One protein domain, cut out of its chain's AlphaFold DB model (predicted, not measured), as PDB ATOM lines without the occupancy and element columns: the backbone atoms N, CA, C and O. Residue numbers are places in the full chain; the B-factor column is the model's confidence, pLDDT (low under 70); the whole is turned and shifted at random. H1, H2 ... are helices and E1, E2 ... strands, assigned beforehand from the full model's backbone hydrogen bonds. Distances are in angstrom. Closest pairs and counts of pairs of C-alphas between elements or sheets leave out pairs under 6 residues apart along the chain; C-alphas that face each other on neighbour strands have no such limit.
ATOM      1  N   ASP A 158     139.296 111.329  92.529       96.81
ATOM      2  CA  ASP A 158     139.657 111.629  91.149       96.81
ATOM      3  C   ASP A 158     139.144 113.013  90.778       96.81
ATOM      4  O   ASP A 158     138.230 113.556  91.404       96.81
ATOM      5  N   TYR A 159     139.722 113.567  89.728       95.44
ATOM      6  CA  TYR A 159     139.298 114.831  89.165       95.44
ATOM      7  C   TYR A 159     138.922 114.656  87.695       95.44
ATOM      8  O   TYR A 159     139.606 113.936  86.965       95.44
ATOM      9  N   ALA A 160     137.859 115.322  87.251       92.19
ATOM     10  CA  ALA A 160     137.470 115.370  85.846       92.19
ATOM     11  C   ALA A 160     137.002 116.767  85.448       92.19
ATOM     12  O   ALA A 160     136.226 117.391  86.168       92.19
ATOM     13  N   ASN A 161     137.424 117.242  84.285       87.94
ATOM     14  CA  ASN A 161     136.956 118.510  83.736       87.94
ATOM     15  C   ASN A 161     137.022 118.482  82.210       87.94
ATOM     16  O   ASN A 161     137.448 117.500  81.598       87.94
ATOM     17  N   ILE A 162     136.565 119.563  81.604       79.00
ATOM     18  CA  ILE A 162     136.527 119.777  80.174       79.00
ATOM     19  C   ILE A 162     137.456 120.939  79.836       79.00
ATOM     20  O   ILE A 162     137.397 122.006  80.441       79.00
ATOM     21  N   GLU A 163     138.295 120.734  78.832       71.69
ATOM     22  CA  GLU A 163     139.152 121.758  78.254       71.69
ATOM     23  C   GLU A 163     138.632 122.142  76.865       71.69
ATOM     24  O   GLU A 163     138.321 121.276  76.044       71.69
ATOM     25  N   HIS A 164     138.561 123.439  76.574       70.69
ATOM     26  CA  HIS A 164     138.258 123.934  75.232       70.69
ATOM     27  C   HIS A 164     139.566 124.194  74.488       70.69
ATOM     28  O   HIS A 164     140.198 125.233  74.663       70.69
ATOM     29  N   ARG A 165     139.978 123.251  73.639       65.50
ATOM     30  CA  ARG A 165     141.202 123.383  72.842       65.50
ATOM     31  C   ARG A 165     140.887 123.968  71.485       65.50
ATOM     32  O   ARG A 165     140.005 123.475  70.792       65.50
ATOM     33  N   ARG A 166     141.637 124.978  71.060       70.00
ATOM     34  CA  ARG A 166     141.534 125.478  69.691       70.00
ATOM     35  C   ARG A 166     142.238 124.513  68.741       70.00
ATOM     36  O   ARG A 166     143.437 124.277  68.868       70.00
ATOM     37  N   ASP A 167     141.504 123.963  67.783       67.81
ATOM     38  CA  ASP A 167     142.071 123.174  66.699       67.81
ATOM     39  C   ASP A 167     142.937 124.103  65.822       67.81
ATOM     40  O   ASP A 167     142.429 125.081  65.262       67.81
ATOM     41  N   PRO A 168     144.251 123.847  65.693       64.56
ATOM     42  CA  PRO A 168     145.158 124.736  64.968       64.56
ATOM     43  C   PRO A 168     144.948 124.710  63.445       64.56
ATOM     44  O   PRO A 168     145.477 125.569  62.742       64.56
ATOM     45  N   VAL A 169     144.207 123.729  62.921       75.19
ATOM     46  CA  VAL A 169     143.911 123.555  61.495       75.19
ATOM     47  C   VAL A 169     142.592 124.225  61.125       75.19
ATOM     48  O   VAL A 169     142.539 124.939  60.124       75.19
ATOM     49  N   THR A 170     141.528 124.004  61.901       80.56
ATOM     50  CA  THR A 170     140.193 124.563  61.606       80.56
ATOM     51  C   THR A 170     139.958 125.915  62.274       80.56
ATOM     52  O   THR A 170     139.154 126.711  61.791       80.56
ATOM     53  N   GLY A 171     140.674 126.200  63.363       73.19
ATOM     54  CA  GLY A 171     140.464 127.370  64.207       73.19
ATOM     55  C   GLY A 171     139.251 127.265  65.136       73.19
ATOM     56  O   GLY A 171     138.981 128.240  65.836       73.19
ATOM     57  N   GLU A 172     138.537 126.133  65.145       75.69
ATOM     58  CA  GLU A 172     137.375 125.872  66.005       75.69
ATOM     59  C   GLU A 172     137.801 125.373  67.391       75.69
ATOM     60  O   GLU A 172     138.845 124.740  67.534       75.69
ATOM     61  N   TYR A 173     136.989 125.623  68.421       66.62
ATOM     62  CA  TYR A 173     137.225 125.056  69.750       66.62
ATOM     63  C   TYR A 173     136.612 123.659  69.848       66.62
ATOM     64  O   TYR A 173     135.406 123.487  69.666       66.62
ATOM     65  N   VAL A 174     137.440 122.672  70.175       72.06
ATOM     66  CA  VAL A 174     137.034 121.304  70.488       72.06
ATOM     67  C   VAL A 174     136.992 121.099  71.998       72.06
ATOM     68  O   VAL A 174     137.874 121.535  72.736       72.06
ATOM     69  N   VAL A 175     135.945 120.419  72.446       73.00
ATOM     70  CA  VAL A 175     135.708 120.058  73.844       73.00
ATOM     71  C   VAL A 175     136.472 118.768  74.133       73.00
ATOM     72  O   VAL A 175     136.185 117.730  73.535       73.00
ATOM     73  N   VAL A 176     137.467 118.823  75.016       74.50
ATOM     74  CA  VAL A 176     138.323 117.685  75.365       74.50
ATOM     75  C   VAL A 176     138.186 117.395  76.857       74.50
ATOM     76  O   VAL A 176     138.689 118.167  77.671       74.50
ATOM     77  N   PRO A 177     137.527 116.291  77.249       81.62
ATOM     78  CA  PRO A 177     137.517 115.886  78.644       81.62
ATOM     79  C   PRO A 177     138.923 115.445  79.054       81.62
ATOM     80  O   PRO A 177     139.614 114.743  78.309       81.62
ATOM     81  N   TYR A 178     139.328 115.811  80.259       85.00
ATOM     82  CA  TYR A 178     140.545 115.320  80.882       85.00
ATOM     83  C   TYR A 178     140.271 114.925  82.330       85.00
ATOM     84  O   TYR A 178     139.298 115.355  82.952       85.00
ATOM     85  N   THR A 179     141.127 114.057  82.855       90.44
ATOM     86  CA  THR A 179     140.963 113.471  84.182       90.44
ATOM     87  C   THR A 179     142.306 113.317  84.869       90.44
ATOM     88  O   THR A 179     143.296 113.001  84.207       90.44
ATOM     89  N   ILE A 180     142.322 113.457  86.190       92.31
ATOM     90  CA  ILE A 180     143.474 113.151  87.038       92.31
ATOM     91  C   ILE A 180     143.040 112.075  88.025       92.31
ATOM     92  O   ILE A 180     142.117 112.279  88.813       92.31
ATOM     93  N   GLU A 181     143.683 110.913  87.952       93.31
ATOM     94  CA  GLU A 181     143.438 109.822  88.892       93.31
ATOM     95  C   GLU A 181     144.100 110.134  90.235       93.31
ATOM     96  O   GLU A 181     145.267 110.523  90.263       93.31
ATOM     97  N   ASN A 182     143.370 109.944  91.339       95.38
ATOM     98  CA  ASN A 182     143.854 110.222  92.697       95.38
ATOM     99  C   ASN A 182     144.578 111.582  92.796       95.38
ATOM    100  O   ASN A 182     145.765 111.662  93.134       95.38
ATOM    101  N   VAL A 183     143.850 112.659  92.480       95.56
ATOM    102  CA  VAL A 183     144.394 114.021  92.382       95.56
ATOM    103  C   VAL A 183     145.088 114.459  93.676       95.56
ATOM    104  O   VAL A 183     146.092 115.160  93.624       95.56
ATOM    105  N   PHE A 184     144.639 113.974  94.842       96.38
ATOM    106  CA  PHE A 184     145.324 114.243  96.105       96.38
ATOM    107  C   PHE A 184     146.749 113.684  96.112       96.38
ATOM    108  O   PHE A 184     147.694 114.440  96.329       96.38
ATOM    109  N   ALA A 185     146.933 112.387  95.854       95.94
ATOM    110  CA  ALA A 185     148.265 111.787  95.884       95.94
ATOM    111  C   ALA A 185     149.168 112.336  94.772       95.94
ATOM    112  O   ALA A 185     150.351 112.578  95.016       95.94
ATOM    113  N   GLU A 186     148.615 112.585  93.582       94.94
ATOM    114  CA  GLU A 186     149.346 113.175  92.453       94.94
ATOM    115  C   GLU A 186     149.924 114.548  92.820       94.94
ATOM    116  O   GLU A 186     151.129 114.771  92.686       94.94
ATOM    117  N   ARG A 187     149.098 115.425  93.399       92.00
ATOM    118  CA  ARG A 187     149.489 116.793  93.765       92.00
ATOM    119  C   ARG A 187     150.323 116.885  95.040       92.00
ATOM    120  O   ARG A 187     150.990 117.893  95.259       92.00
ATOM    121  N   ASN A 188     150.337 115.836  95.863       93.75
ATOM    122  CA  ASN A 188     150.992 115.822  97.175       93.75
ATOM    123  C   ASN A 188     152.140 114.804  97.270       93.75
ATOM    124  O   ASN A 188     152.350 114.187  98.314       93.75
ATOM    125  N   MET A 189     152.910 114.635  96.188       93.44
ATOM    126  CA  MET A 189     154.131 113.810  96.153       93.44
ATOM    127  C   MET A 189     153.912 112.346  96.589       93.44
ATOM    128  O   MET A 189     154.787 111.733  97.203       93.44
ATOM    129  N   GLY A 190     152.744 111.782  96.282       94.88
ATOM    130  CA  GLY A 190     152.360 110.419  96.649       94.88
ATOM    131  C   GLY A 190     151.824 110.262  98.073       94.88
ATOM    132  O   GLY A 190     151.663 109.132  98.526       94.88
ATOM    133  N   LEU A 191     151.551 111.354  98.797       95.88
ATOM    134  CA  LEU A 191     150.860 111.287 100.084       95.88
ATOM    135  C   LEU A 191     149.426 110.774  99.889       95.88
ATOM    136  O   LEU A 191     148.655 111.345  99.127       95.88
ATOM    137  N   GLU A 192     149.049 109.731 100.621       95.06
ATOM    138  CA  GLU A 192     147.700 109.162 100.576       95.06
ATOM    139  C   GLU A 192     146.806 109.742 101.683       95.06
ATOM    140  O   GLU A 192     147.269 110.027 102.789       95.06
ATOM    141  N   LEU A 193     145.506 109.888 101.394       96.19
ATOM    142  CA  LEU A 193     144.505 110.290 102.389       96.19
ATOM    143  C   LEU A 193     144.330 109.211 103.467       96.19
ATOM    144  O   LEU A 193     144.391 109.516 104.658       96.19
ATOM    145  N   GLY A 194     144.158 107.953 103.042       94.75
ATOM    146  CA  GLY A 194     144.144 106.762 103.899       94.75
ATOM    147  C   GLY A 194     142.936 106.613 104.835       94.75
ATOM    148  O   GLY A 194     142.959 105.743 105.705       94.75
ATOM    149  N   GLY A 195     141.915 107.468 104.713       95.06
ATOM    150  CA  GLY A 195     140.691 107.440 105.516       95.06
ATOM    151  C   GLY A 195     139.426 107.284 104.670       95.06
ATOM    152  O   GLY A 195     139.460 107.356 103.443       95.06
ATOM    153  N   GLU A 196     138.289 107.073 105.328       95.69
ATOM    154  CA  GLU A 196     136.976 107.108 104.680       95.69
ATOM    155  C   GLU A 196     136.538 108.560 104.487       95.69
ATOM    156  O   GLU A 196     136.289 109.264 105.466       95.69
ATOM    157  N   ILE A 197     136.412 109.001 103.235       97.31
ATOM    158  CA  ILE A 197     135.990 110.366 102.903       97.31
ATOM    159  C   ILE A 197     134.476 110.498 103.112       97.31
ATOM    160  O   ILE A 197     133.692 109.792 102.475       97.31
ATOM    161  N   LYS A 198     134.072 111.418 103.992       96.00
ATOM    162  CA  LYS A 198     132.674 111.655 104.386       96.00
ATOM    163  C   LYS A 198     132.038 112.827 103.637       96.00
ATOM    164  O   LYS A 198     130.862 112.751 103.290       96.00
ATOM    165  N   ASP A 199     132.799 113.890 103.381       97.00
ATOM    166  CA  ASP A 199     132.322 115.078 102.663       97.00
ATOM    167  C   ASP A 199     133.488 115.856 102.049       97.00
ATOM    168  O   ASP A 199     134.623 115.774 102.527       97.00
ATOM    169  N   LEU A 200     133.181 116.639 101.015       97.12
ATOM    170  CA  LEU A 200     134.066 117.674 100.484       97.12
ATOM    171  C   LEU A 200     133.282 118.986 100.477       97.12
ATOM    172  O   LEU A 200     132.209 119.043  99.872       97.12
ATOM    173  N   GLU A 201     133.819 120.017 101.121       93.81
ATOM    174  CA  GLU A 201     133.186 121.338 101.198       93.81
ATOM    175  C   GLU A 201     134.165 122.418 100.737       93.81
ATOM    176  O   GLU A 201     135.300 122.478 101.211       93.81
ATOM    177  N   CYS A 202     133.732 123.279  99.815       90.94
ATOM    178  CA  CYS A 202     134.511 124.438  99.380       90.94
ATOM    179  C   CYS A 202     134.330 125.600 100.363       90.94
ATOM    180  O   CYS A 202     133.217 126.071 100.585       90.94
ATOM    181  N   PHE A 203     135.439 126.101 100.888       89.62
ATOM    182  CA  PHE A 203     135.517 127.259 101.766       89.62
ATOM    183  C   PHE A 203     135.929 128.471 100.947       89.62
ATOM    184  O   PHE A 203     136.866 128.401 100.147       89.62
ATOM    185  N   PHE A 204     135.251 129.589 101.163       83.00
ATOM    186  CA  PHE A 204     135.452 130.802 100.378       83.00
ATOM    187  C   PHE A 204     135.741 132.009 101.267       83.00
ATOM    188  O   PHE A 204     135.415 132.038 102.459       83.00
ATOM    189  N   VAL A 205     136.318 133.020 100.629       79.56
ATOM    190  CA  VAL A 205     136.470 134.380 101.152       79.56
ATOM    191  C   VAL A 205     135.340 135.267 100.618       79.56
ATOM    192  O   VAL A 205     134.873 135.051  99.497       79.56
ATOM    193  N   GLU A 206     134.874 136.235 101.408       73.81
ATOM    194  CA  GLU A 206     133.674 137.039 101.110       73.81
ATOM    195  C   GLU A 206     133.835 137.918  99.864       73.81
ATOM    196  O   GLU A 206     132.968 137.909  98.990       73.81
ATOM    197  N   ARG A 207     134.941 138.661  99.749       69.38
ATOM    198  CA  ARG A 207     135.173 139.613  98.646       69.38
ATOM    199  C   ARG A 207     136.099 139.092  97.549       69.38
ATOM    200  O   ARG A 207     136.650 139.882  96.787       69.38
ATOM    201  N   GLY A 208     136.252 137.777  97.429       63.78
ATOM    202  CA  GLY A 208     137.001 137.185  96.324       63.78
ATOM    203  C   GLY A 208     136.203 137.240  95.022       63.78
ATOM    204  O   GLY A 208     135.061 136.779  94.984       63.78
ATOM    205  N   PHE A 209     136.788 137.717  93.924       64.12
ATOM    206  CA  PHE A 209     136.228 137.528  92.583       64.12
ATOM    207  C   PHE A 209     137.022 136.452  91.843       64.12
ATOM    208  O   PHE A 209     138.229 136.588  91.656       64.12
ATOM    209  N   MET A 210     136.339 135.373  91.440       67.62
ATOM    210  CA  MET A 210     136.955 134.195  90.809       67.62
ATOM    211  C   MET A 210     138.100 133.574  91.633       67.62
ATOM    212  O   MET A 210     138.946 132.866  91.093       67.62
ATOM    213  N   THR A 211     138.119 133.798  92.947       75.00
ATOM    214  CA  THR A 211     139.144 133.253  93.834       75.00
ATOM    215  C   THR A 211     138.879 131.758  94.051       75.00
ATOM    216  O   THR A 211     137.736 131.383  94.343       75.00
ATOM    217  N   PRO A 212     139.891 130.887  93.906       79.50
ATOM    218  CA  PRO A 212     139.768 129.457  94.189       79.50
ATOM    219  C   PRO A 212     139.255 129.189  95.610       79.50
ATOM    220  O   PRO A 212     139.582 129.923  96.538       79.50
ATOM    221  N   CYS A 213     138.438 128.156  95.816       87.12
ATOM    222  CA  CYS A 213     138.055 127.758  97.174       87.12
ATOM    223  C   CYS A 213     139.229 127.058  97.895       87.12
ATOM    224  O   CYS A 213     140.156 126.576  97.250       87.12
ATOM    225  N   GLN A 214     139.185 126.947  99.222       91.25
ATOM    226  CA  GLN A 214     139.921 125.899  99.942       91.25
ATOM    227  C   GLN A 214     138.968 124.719 100.139       91.25
ATOM    228  O   GLN A 214     137.879 124.907 100.666       91.25
ATOM    229  N   VAL A 215     139.327 123.508  99.731       95.50
ATOM    230  CA  VAL A 215     138.454 122.340  99.903       95.50
ATOM    231  C   VAL A 215     138.781 121.663 101.224       95.50
ATOM    232  O   VAL A 215     139.886 121.151 101.398       95.50
ATOM    233  N   LEU A 216     137.818 121.609 102.141       97.81
ATOM    234  CA  LEU A 216     137.898 120.745 103.312       97.81
ATOM    235  C   LEU A 216     137.516 119.320 102.915       97.81
ATOM    236  O   LEU A 216     136.368 119.050 102.563       97.81
ATOM    237  N   ILE A 217     138.472 118.405 103.031       98.31
ATOM    238  CA  ILE A 217     138.261 116.966 102.925       98.31
ATOM    239  C   ILE A 217     137.980 116.444 104.332       98.31
ATOM    240  O   ILE A 217     138.896 116.300 105.150       98.31
ATOM    241  N   LEU A 218     136.711 116.158 104.630       97.88
ATOM    242  CA  LEU A 218     136.344 115.468 105.862       97.88
ATOM    243  C   LEU A 218     136.545 113.968 105.676       97.88
ATOM    244  O   LEU A 218     135.956 113.361 104.782       97.88
ATOM    245  N   GLN A 219     137.357 113.370 106.544       95.19
ATOM    246  CA  GLN A 219     137.590 111.933 106.538       95.19
ATOM    247  C   GLN A 219     137.740 111.351 107.940       95.19
ATOM    248  O   GLN A 219     138.196 112.022 108.869       95.19
ATOM    249  N   GLU A 220     137.391 110.076 108.053       93.06
ATOM    250  CA  GLU A 220     137.586 109.260 109.245       93.06
ATOM    251  C   GLU A 220     138.802 108.341 109.062       93.06
ATOM    252  O   GLU A 220     138.877 107.566 108.108       93.06
ATOM    253  N   GLY A 221     139.763 108.420 109.985       92.75
ATOM    254  CA  GLY A 221     141.038 107.706 109.877       92.75
ATOM    255  C   GLY A 221     142.050 108.399 108.955       92.75
ATOM    256  O   GLY A 221     141.976 109.607 108.718       92.75
ATOM    257  N   GLY A 222     143.033 107.635 108.471       94.38
ATOM    258  CA  GLY A 222     144.078 108.152 107.585       94.38
ATOM    259  C   GLY A 222     144.886 109.302 108.192       94.38
ATOM    260  O   GLY A 222     145.255 109.271 109.368       94.38
ATOM    261  N   ILE A 223     145.137 110.338 107.388       95.06
ATOM    262  CA  ILE A 223     145.796 111.581 107.829       95.06
ATOM    263  C   ILE A 223     144.848 112.555 108.556       95.06
ATOM    264  O   ILE A 223     145.273 113.647 108.937       95.06
ATOM    265  N   GLY A 224     143.583 112.169 108.754       95.50
ATOM    266  CA  GLY A 224     142.536 113.001 109.344       95.50
ATOM    267  C   GLY A 224     142.036 114.119 108.417       95.50
ATOM    268  O   GLY A 224     142.537 114.275 107.300       95.50
ATOM    269  N   PRO A 225     141.032 114.905 108.849       97.31
ATOM    270  CA  PRO A 225     140.464 115.969 108.032       97.31
ATOM    271  C   PRO A 225     141.492 117.045 107.659       97.31
ATOM    272  O   PRO A 225     142.265 117.520 108.503       97.31
ATOM    273  N   VAL A 226     141.499 117.435 106.388       97.81
ATOM    274  CA  VAL A 226     142.567 118.243 105.793       97.81
ATOM    275  C   VAL A 226     142.016 119.204 104.746       97.81
ATOM    276  O   VAL A 226     141.066 118.874 104.042       97.81
ATOM    277  N   TYR A 227     142.625 120.380 104.639       97.75
ATOM    278  CA  TYR A 227     142.358 121.325 103.564       97.75
ATOM    279  C   TYR A 227     143.302 121.102 102.390       97.75
ATOM    280  O   TYR A 227     144.500 120.873 102.587       97.75
ATOM    281  N   VAL A 228     142.775 121.246 101.179       95.50
ATOM    282  CA  VAL A 228     143.573 121.431  99.967       95.50
ATOM    283  C   VAL A 228     143.224 122.748  99.293       95.50
ATOM    284  O   VAL A 228     142.083 123.208  99.338       95.50
ATOM    285  N   ASP A 229     144.211 123.340  98.644       90.31
ATOM    286  CA  ASP A 229     144.028 124.521  97.824       90.31
ATOM    287  C   ASP A 229     143.260 124.170  96.541       90.31
ATOM    288  O   ASP A 229     143.657 123.284  95.791       90.31
ATOM    289  N   GLY A 230     142.136 124.834  96.271       88.00
ATOM    290  CA  GLY A 230     141.277 124.519  95.124       88.00
ATOM    291  C   GLY A 230     141.866 124.895  93.760       88.00
ATOM    292  O   GLY A 230     141.234 124.624  92.744       88.00
ATOM    293  N   ALA A 231     143.046 125.516  93.732       81.75
ATOM    294  CA  ALA A 231     143.782 125.920  92.539       81.75
ATOM    295  C   ALA A 231     145.040 125.096  92.270       81.75
ATOM    296  O   ALA A 231     145.776 125.419  91.341       81.75
ATOM    297  N   THR A 232     145.346 124.120  93.122       84.88
ATOM    298  CA  THR A 232     146.507 123.229  92.969       84.88
ATOM    299  C   THR A 232     146.236 121.811  93.472       84.88
ATOM    300  O   THR A 232     146.992 120.886  93.181       84.88
ATOM    301  N   PHE A 233     145.180 121.634  94.270       91.88
ATOM    302  CA  PHE A 233     144.867 120.458  95.084       91.88
ATOM    303  C   PHE A 233     145.982 120.046  96.064       91.88
ATOM    304  O   PHE A 233     145.992 118.929  96.595       91.88
ATOM    305  N   GLN A 234     146.935 120.943  96.328       92.62
ATOM    306  CA  GLN A 234     147.983 120.728  97.318       92.62
ATOM    307  C   GLN A 234     147.430 120.914  98.728       92.62
ATOM    308  O   GLN A 234     146.581 121.767  98.972       92.62
ATOM    309  N   LYS A 235     147.915 120.108  99.671       95.62
ATOM    310  CA  LYS A 235     147.555 120.190 101.084       95.62
ATOM    311  C   LYS A 235     147.953 121.556 101.649       95.62
ATOM    312  O   LYS A 235     149.131 121.902 101.642       95.62
ATOM    313  N   SER A 236     146.980 122.248 102.237       94.50
ATOM    314  CA  SER A 236     147.156 123.549 102.888       94.50
ATOM    315  C   SER A 236     147.438 123.384 104.385       94.50
ATOM    316  O   SER A 236     148.576 123.507 104.831       94.50
ATOM    317  N   ILE A 237     146.411 123.053 105.176       95.25
ATOM    318  CA  ILE A 237     146.491 122.860 106.636       95.25
ATOM    319  C   ILE A 237     145.634 121.665 107.069       95.25
ATOM    320  O   ILE A 237     144.824 121.156 106.293       95.25
ATOM    321  N   SER A 238     145.780 121.205 108.311       96.75
ATOM    322  CA  SER A 238     144.871 120.211 108.895       96.75
ATOM    323  C   SER A 238     143.698 120.906 109.594       96.75
ATOM    324  O   SER A 238     143.871 121.970 110.178       96.75
ATOM    325  N   LEU A 239     142.505 120.293 109.618       96.81
ATOM    326  CA  LEU A 239     141.348 120.875 110.327       96.81
ATOM    327  C   LEU A 239     141.633 121.094 111.821       96.81
ATOM    328  O   LEU A 239     141.122 122.032 112.422       96.81
ATOM    329  N   ALA A 240     142.479 120.246 112.415       96.06
ATOM    330  CA  ALA A 240     142.929 120.382 113.798       96.06
ATOM    331  C   ALA A 240     143.509 121.771 114.095       96.06
ATOM    332  O   ALA A 240     143.285 122.300 115.182       96.06
ATOM    333  N   ASP A 241     144.193 122.382 113.123       95.75
ATOM    334  CA  ASP A 241     144.799 123.702 113.269       95.75
ATOM    335  C   ASP A 241     143.741 124.796 113.455       95.75
ATOM    336  O   ASP A 241     144.048 125.851 114.006       95.75
ATOM    337  N   GLU A 242     142.485 124.561 113.065       94.69
ATOM    338  CA  GLU A 242     141.369 125.490 113.260       94.69
ATOM    339  C   GLU A 242     140.710 125.396 114.641       94.69
ATOM    340  O   GLU A 242     139.867 126.229 114.966       94.69
ATOM    341  N   PHE A 243     141.093 124.437 115.483       95.88
ATOM    342  CA  PHE A 243     140.581 124.323 116.848       95.88
ATOM    343  C   PHE A 243     141.453 125.082 117.850       95.88
ATOM    344  O   PHE A 243     142.670 125.229 117.684       95.88
ATOM    345  N   VAL A 244     140.839 125.550 118.937       93.06
ATOM    346  CA  VAL A 244     141.583 126.047 120.099       93.06
ATOM    347  C   VAL A 244     142.511 124.934 120.598       93.06
ATOM    348  O   VAL A 244     142.072 123.829 120.891       93.06
ATOM    349  N   GLY A 245     143.812 125.226 120.674       91.81
ATOM    350  CA  GLY A 245     144.829 124.241 121.063       91.81
ATOM    351  C   GLY A 245     145.390 123.384 119.921       91.81
ATOM    352  O   GLY A 245     146.242 122.545 120.196       91.81
ATOM    353  N   ALA A 246     144.982 123.627 118.667       94.00
ATOM    354  CA  ALA A 246     145.463 122.917 117.473       94.00
ATOM    355  C   ALA A 246     145.245 121.388 117.534       94.00
ATOM    356  O   ALA A 246     146.099 120.591 117.143       94.00
ATOM    357  N   SER A 247     144.098 120.970 118.070       94.38
ATOM    358  CA  SER A 247     143.726 119.564 118.218       94.38
ATOM    359  C   SER A 247     142.229 119.373 118.030       94.38
ATOM    360  O   SER A 247     141.442 120.147 118.570       94.38
ATOM    361  N   LEU A 248     141.837 118.307 117.328       94.75
ATOM    362  CA  LEU A 248     140.429 117.925 117.243       94.75
ATOM    363  C   LEU A 248     139.913 117.441 118.611       94.75
ATOM    364  O   LEU A 248     140.674 116.812 119.358       94.75
ATOM    365  N   PRO A 249     138.628 117.669 118.931       93.25
ATOM    366  CA  PRO A 249     138.006 117.112 120.124       93.25
ATOM    367  C   PRO A 249     138.118 115.581 120.151       93.25
ATOM    368  O   PRO A 249     137.953 114.900 119.136       93.25
ATOM    369  N   GLN A 250     138.411 115.019 121.324       90.12
ATOM    370  CA  GLN A 250     138.655 113.585 121.453       90.12
ATOM    371  C   GLN A 250     137.388 112.770 121.159       90.12
ATOM    372  O   GLN A 250     136.347 112.988 121.771       90.12
ATOM    373  N   GLY A 251     137.517 111.766 120.286       88.56
ATOM    374  CA  GLY A 251     136.429 110.836 119.969       88.56
ATOM    375  C   GLY A 251     135.323 111.441 119.103       88.56
ATOM    376  O   GLY A 251     134.246 110.861 119.036       88.56
ATOM    377  N   VAL A 252     135.580 112.587 118.471       92.19
ATOM    378  CA  VAL A 252     134.632 113.263 117.586       92.19
ATOM    379  C   VAL A 252     134.999 113.005 116.130       92.19
ATOM    380  O   VAL A 252     136.126 113.272 115.711       92.19
ATOM    381  N   ASN A 253     134.018 112.542 115.360       93.81
ATOM    382  CA  ASN A 253     134.112 112.370 113.918       93.81
ATOM    383  C   ASN A 253     133.215 113.396 113.223       93.81
ATOM    384  O   ASN A 253     132.019 113.482 113.497       93.81
ATOM    385  N   PHE A 254     133.783 114.173 112.301       96.56
ATOM    386  CA  PHE A 254     133.025 115.141 111.511       96.56
ATOM    387  C   PHE A 254     132.507 114.494 110.228       96.56
ATOM    388  O   PHE A 254     133.269 113.905 109.464       96.56
ATOM    389  N   ALA A 255     131.203 114.620 109.996       95.75
ATOM    390  CA  ALA A 255     130.499 114.012 108.878       95.75
ATOM    391  C   ALA A 255     130.191 115.007 107.755       95.75
ATOM    392  O   ALA A 255     130.162 114.593 106.601       95.75
ATOM    393  N   ARG A 256     129.932 116.285 108.070       95.81
ATOM    394  CA  ARG A 256     129.621 117.340 107.087       95.81
ATOM    395  C   ARG A 256     130.190 118.684 107.522       95.81
ATOM    396  O   ARG A 256     130.271 118.964 108.720       95.81
ATOM    397  N   ALA A 257     130.521 119.524 106.552       94.12
ATOM    398  CA  ALA A 257     130.895 120.913 106.780       94.12
ATOM    399  C   ALA A 257     129.997 121.839 105.959       94.12
ATOM    400  O   ALA A 257     129.516 121.463 104.896       94.12
ATOM    401  N   TYR A 258     129.773 123.041 106.477       89.81
ATOM    402  CA  TYR A 258     129.076 124.107 105.768       89.81
ATOM    403  C   TYR A 258     129.846 125.397 105.995       89.81
ATOM    404  O   TYR A 258     129.851 125.924 107.116       89.81
ATOM    405  N   ASP A 259     130.506 125.900 104.956       86.94
ATOM    406  CA  ASP A 259     131.232 127.162 105.055       86.94
ATOM    407  C   ASP A 259     130.343 128.348 104.683       86.94
ATOM    408  O   ASP A 259     129.515 128.299 103.768       86.94
ATOM    409  N   LYS A 260     130.498 129.437 105.434       81.12
ATOM    410  CA  LYS A 260     129.850 130.723 105.176       81.12
ATOM    411  C   LYS A 260     130.887 131.840 105.299       81.12
ATOM    412  O   LYS A 260     131.892 131.688 106.002       81.12
ATOM    413  N   PRO A 261     130.648 133.006 104.677       76.12
ATOM    414  CA  PRO A 261     131.576 134.135 104.756       76.12
ATOM    415  C   PRO A 261     131.933 134.552 106.187       76.12
ATOM    416  O   PRO A 261     133.078 134.875 106.467       76.12
ATOM    417  N   LYS A 262     130.980 134.478 107.126       78.12
ATOM    418  CA  LYS A 262     131.174 134.935 108.516       78.12
ATOM    419  C   LYS A 262     131.500 133.827 109.522       78.12
ATOM    420  O   LYS A 262     131.767 134.115 110.689       78.12
ATOM    421  N   GLY A 263     131.481 132.563 109.108       83.62
ATOM    422  CA  GLY A 263     131.697 131.440 110.013       83.62
ATOM    423  C   GLY A 263     131.503 130.088 109.345       83.62
ATOM    424  O   GLY A 263     131.039 130.000 108.215       83.62
ATOM    425  N   THR A 264     131.834 129.030 110.068       88.62
ATOM    426  CA  THR A 264     131.790 127.660 109.550       88.62
ATOM    427  C   THR A 264     131.030 126.773 110.530       88.62
ATOM    428  O   THR A 264     131.181 126.907 111.749       88.62
ATOM    429  N   ILE A 265     130.234 125.853 109.989       91.31
ATOM    430  CA  ILE A 265     129.522 124.809 110.729       91.31
ATOM    431  C   ILE A 265     130.202 123.472 110.454       91.31
ATOM    432  O   ILE A 265     130.371 123.094 109.296       91.31
ATOM    433  N   LEU A 266     130.527 122.731 111.508       95.00
ATOM    434  CA  LEU A 266     130.899 121.322 111.414       95.00
ATOM    435  C   LEU A 266     129.825 120.478 112.091       95.00
ATOM    436  O   LEU A 266     129.455 120.723 113.241       95.00
ATOM    437  N   LEU A 267     129.335 119.477 111.373       96.38
ATOM    438  CA  LEU A 267     128.371 118.499 111.857       96.38
ATOM    439  C   LEU A 267     129.078 117.162 112.049       96.38
ATOM    440  O   LEU A 267     129.801 116.694 111.170       96.38
ATOM    441  N   THR A 268     128.850 116.551 113.198       96.31
ATOM    442  CA  THR A 268     129.391 115.236 113.566       96.31
ATOM    443  C   THR A 268     128.453 114.100 113.154       96.31
ATOM    444  O   THR A 268     127.295 114.335 112.801       96.31
ATOM    445  N   ASP A 269     128.950 112.866 113.168       93.56
ATOM    446  CA  ASP A 269     128.165 111.665 112.855       93.56
ATOM    447  C   ASP A 269     127.030 111.389 113.860       93.56
ATOM    448  O   ASP A 269     125.981 110.868 113.473       93.56
ATOM    449  N   ASP A 270     127.197 111.799 115.119       93.81
ATOM    450  CA  ASP A 270     126.206 111.703 116.198       93.81
ATOM    451  C   ASP A 270     125.327 112.963 116.361       93.81
ATOM    452  O   ASP A 270     124.586 113.108 117.340       93.81
ATOM    453  N   GLY A 271     125.383 113.880 115.391       95.25
ATOM    454  CA  GLY A 271     124.489 115.033 115.315       95.25
ATOM    455  C   GLY A 271     124.842 116.185 116.261       95.25
ATOM    456  O   GLY A 271     124.020 117.088 116.445       95.25
ATOM    457  N   GLN A 272     126.039 116.200 116.854       95.31
ATOM    458  CA  GLN A 272     126.596 117.390 117.505       95.31
ATOM    459  C   GLN A 272     127.082 118.416 116.474       95.31
ATOM    460  O   GLN A 272     127.612 118.063 115.416       95.31
ATOM    461  N   VAL A 273     126.948 119.699 116.813       94.38
ATOM    462  CA  VAL A 273     127.319 120.820 115.942       94.38
ATOM    463  C   VAL A 273     128.437 121.629 116.583       94.38
ATOM    464  O   VAL A 273     128.331 122.013 117.746       94.38
ATOM    465  N   TYR A 274     129.485 121.922 115.821       93.81
ATOM    466  CA  TYR A 274     130.550 122.852 116.185       93.81
ATOM    467  C   TYR A 274     130.462 124.077 115.283       93.81
ATOM    468  O   TYR A 274     130.254 123.963 114.076       93.81
ATOM    469  N   LEU A 275     130.615 125.255 115.879       89.75
ATOM    470  CA  LEU A 275     130.540 126.530 115.180       89.75
ATOM    471  C   LEU A 275     131.804 127.326 115.458       89.75
ATOM    472  O   LEU A 275     132.233 127.428 116.608       89.75
ATOM    473  N   ARG A 276     132.353 127.940 114.415       88.12
ATOM    474  CA  ARG A 276     133.300 129.043 114.566       88.12
ATOM    475  C   ARG A 276     132.779 130.275 113.856       88.12
ATOM    476  O   ARG A 276     132.103 130.185 112.831       88.12
ATOM    477  N   ARG A 277     133.203 131.421 114.366       83.50
ATOM    478  CA  ARG A 277     133.147 132.698 113.664       83.50
ATOM    479  C   ARG A 277     134.488 132.932 112.974       83.50
ATOM    480  O   ARG A 277     135.510 132.614 113.573       83.50
ATOM    481  N   LYS A 278     134.479 133.495 111.764       83.75
ATOM    482  CA  LYS A 278     135.687 134.009 111.100       83.75
ATOM    483  C   LYS A 278     136.005 135.406 111.648       83.75
ATOM    484  O   LYS A 278     135.102 136.238 111.766       83.75
ATOM    485  N   ASP A 279     137.263 135.649 112.014       84.06
ATOM    486  CA  ASP A 279     137.705 136.968 112.506       84.06
ATOM    487  C   ASP A 279     137.798 137.983 111.360       84.06
ATOM    488  O   ASP A 279     137.498 139.163 111.542       84.06
ATOM    489  N   ASP A 280     138.172 137.497 110.176       82.19
ATOM    490  CA  ASP A 280     138.207 138.238 108.922       82.19
ATOM    491  C   ASP A 280     137.527 137.385 107.838       82.19
ATOM    492  O   ASP A 280     138.020 136.292 107.536       82.19
ATOM    493  N   PRO A 281     136.384 137.829 107.287       78.56
ATOM    494  CA  PRO A 281     135.655 137.075 106.276       78.56
ATOM    495  C   PRO A 281     136.367 137.036 104.911       78.56
ATOM    496  O   PRO A 281     135.998 136.224 104.060       78.56
ATOM    497  N   ASP A 282     137.401 137.854 104.693       78.81
ATOM    498  CA  ASP A 282     138.201 137.855 103.460       78.81
ATOM    499  C   ASP A 282     139.423 136.930 103.513       78.81
ATOM    500  O   ASP A 282     140.229 136.906 102.585       78.81
ATOM    501  N   ALA A 283     139.555 136.131 104.572       82.81
ATOM    502  CA  ALA A 283     140.624 135.154 104.723       82.81
ATOM    503  C   ALA A 283     140.076 133.775 105.134       82.81
ATOM    504  O   ALA A 283     139.158 133.664 105.946       82.81
ATOM    505  N   TYR A 284     140.655 132.700 104.583       85.19
ATOM    506  CA  TYR A 284     140.126 131.335 104.743       85.19
ATOM    507  C   TYR A 284     140.175 130.811 106.183       85.19
ATOM    508  O   TYR A 284     139.203 130.240 106.671       85.19
ATOM    509  N   PHE A 285     141.314 130.982 106.857       89.38
ATOM    510  CA  PHE A 285     141.643 130.261 108.091       89.38
ATOM    511  C   PHE A 285     141.646 131.177 109.322       89.38
ATOM    512  O   PHE A 285     142.578 131.152 110.129       89.38
ATOM    513  N   THR A 286     140.618 132.017 109.455       87.81
ATOM    514  CA  THR A 286     140.482 132.963 110.574       87.81
ATOM    515  C   THR A 286     139.434 132.509 111.586       87.81
ATOM    516  O   THR A 286     138.513 131.751 111.269       87.81
ATOM    517  N   GLY A 287     139.592 132.942 112.838       87.56
ATOM    518  CA  GLY A 287     138.838 132.402 113.962       87.56
ATOM    519  C   GLY A 287     139.201 130.957 114.313       87.56
ATOM    520  O   GLY A 287     139.983 130.287 113.632       87.56
ATOM    521  N   LYS A 288     138.640 130.466 115.422       91.69
ATOM    522  CA  LYS A 288     138.866 129.100 115.916       91.69
ATOM    523  C   LYS A 288     137.566 128.438 116.348       91.69
ATOM    524  O   LYS A 288     136.699 129.089 116.930       91.69
ATOM    525  N   PHE A 289     137.466 127.135 116.117       93.56
ATOM    526  CA  PHE A 289     136.456 126.301 116.752       93.56
ATOM    527  C   PHE A 289     136.795 126.098 118.233       93.56
ATOM    528  O   PHE A 289     137.955 125.818 118.563       93.56
ATOM    529  N   PRO A 290     135.808 126.202 119.139       91.19
ATOM    530  CA  PRO A 290     135.967 125.696 120.492       91.19
ATOM    531  C   PRO A 290     136.095 124.167 120.490       91.19
ATOM    532  O   PRO A 290     135.695 123.489 119.545       91.19
ATOM    533  N   ASP A 291     136.602 123.611 121.586       90.62
ATOM    534  CA  ASP A 291     136.692 122.165 121.820       90.62
ATOM    535  C   ASP A 291     135.381 121.551 122.355       90.62
ATOM    536  O   ASP A 291     135.348 120.381 122.734       90.62
ATOM    537  N   PHE A 292     134.288 122.320 122.354       91.19
ATOM    538  CA  PHE A 292     132.956 121.896 122.777       91.19
ATOM    539  C   PHE A 292     131.898 122.180 121.704       91.19
ATOM    540  O   PHE A 292     131.979 123.164 120.967       91.19
ATOM    541  N   SER A 293     130.877 121.323 121.640       92.38
ATOM    542  CA  SER A 293     129.741 121.493 120.735       92.38
ATOM    543  C   SER A 293     128.744 122.546 121.235       92.38
ATOM    544  O   SER A 293     128.717 122.927 122.409       92.38
ATOM    545  N   VAL A 294     127.884 123.012 120.331       90.00
ATOM    546  CA  VAL A 294     126.778 123.919 120.643       90.00
ATOM    547  C   VAL A 294     125.805 123.247 121.610       90.00
ATOM    548  O   VAL A 294     125.270 122.172 121.338       90.00
TER     549      VAL A 294
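What this domain is: This is residues 158 to 294 of the 546 residues of an uncharacterized protein of Sanguibacteroides justesenii (UniProt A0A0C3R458). A twisted sheet of four strands, E3 to E6, and a smaller sheet of three, E7 to E9, make the body, with E7 at the edge of the smaller sheet set over E3 and E4. The hairpin of E1 and E2 reaches away from this body as a long arm and makes much of the length. The printed part has 137 residues, with two short helices and nine strands in the order E1 E2 H1 E3 E4 E5 E6 H2 E7 E8 E9, mostly strand; each sheet is antiparallel in chain order. The whole is elongated, 62 by 34 by 25 A, and only just loose, close to compact, with a radius of gyration of the C-alphas of 17.6 A.

Where its parts are: E3, residues 195 to 203, spans 20.8 A and bends by 67 degrees at residue 198; its first C-alpha is at (140.691, 107.440, 105.516). E4, residues 214 to 221, also spans 20.8 A, followed by E5, 226 to 229, and E6, 235 to 238. H2, 239 to 242, comes directly after E6. E7, 254 to 260, spans 17.1 A, E8, 263 to 268, 16.7 A, and E9, 273 to 277, 13.4 A; C-alpha 277 is at (133.147, 132.698, 113.664). E1, 158 to 166, spans 25.6 A from C-alpha 158 at (139.657, 111.629, 91.149), and E2, 173 to 180, 21.9 A. H1 is residues 183 to 187.

How they stand to each other: The sheet E3 E4 E5 E6 is a meander, each strand the antiparallel neighbour of the one before, and only just strongly twisted, with C-alphas up to 4.1 A off its plane. Within hydrogen-bond range are N 203 and O 214, 2.7 A, between E3 and E4, N 215 and O 228, 2.8 A, between E4 and E5, and N 227 and O 237, 2.9 A, between E5 and E6. H1 and H2 each only graze this sheet, H1 only just on it with 5 pairs of C-alphas within 10 A. The closest C-alphas of E3 and E7 are those of Phe 203 and Asp 259, 5.4 A apart; E8 and E9 are apart from E3 and E4. E7 E8 E9 is a second meander, with N 258 and O 265 at 2.9 A and N 266 and O 274 at 2.9 A. In the hairpin E1 and E2, N 163 and O 176 are 2.8 A apart; both strands are apart from E3 to E9. H1 has its O i to N i+4 pair within hydrogen-bond range; H2 is too short for one.

The domain as a whole: The C-alphas of Val 169 and Phe 292, the two farthest apart, are 62.3 A from each other. The printed part has no cut. The link from H2 to E7 is long, with 11 residues, and residues 278 to 294 hold no named element. The mean pLDDT of the printed part is 88.5, and residues 165, 167 to 168, 173 and 207 to 210 are under 70.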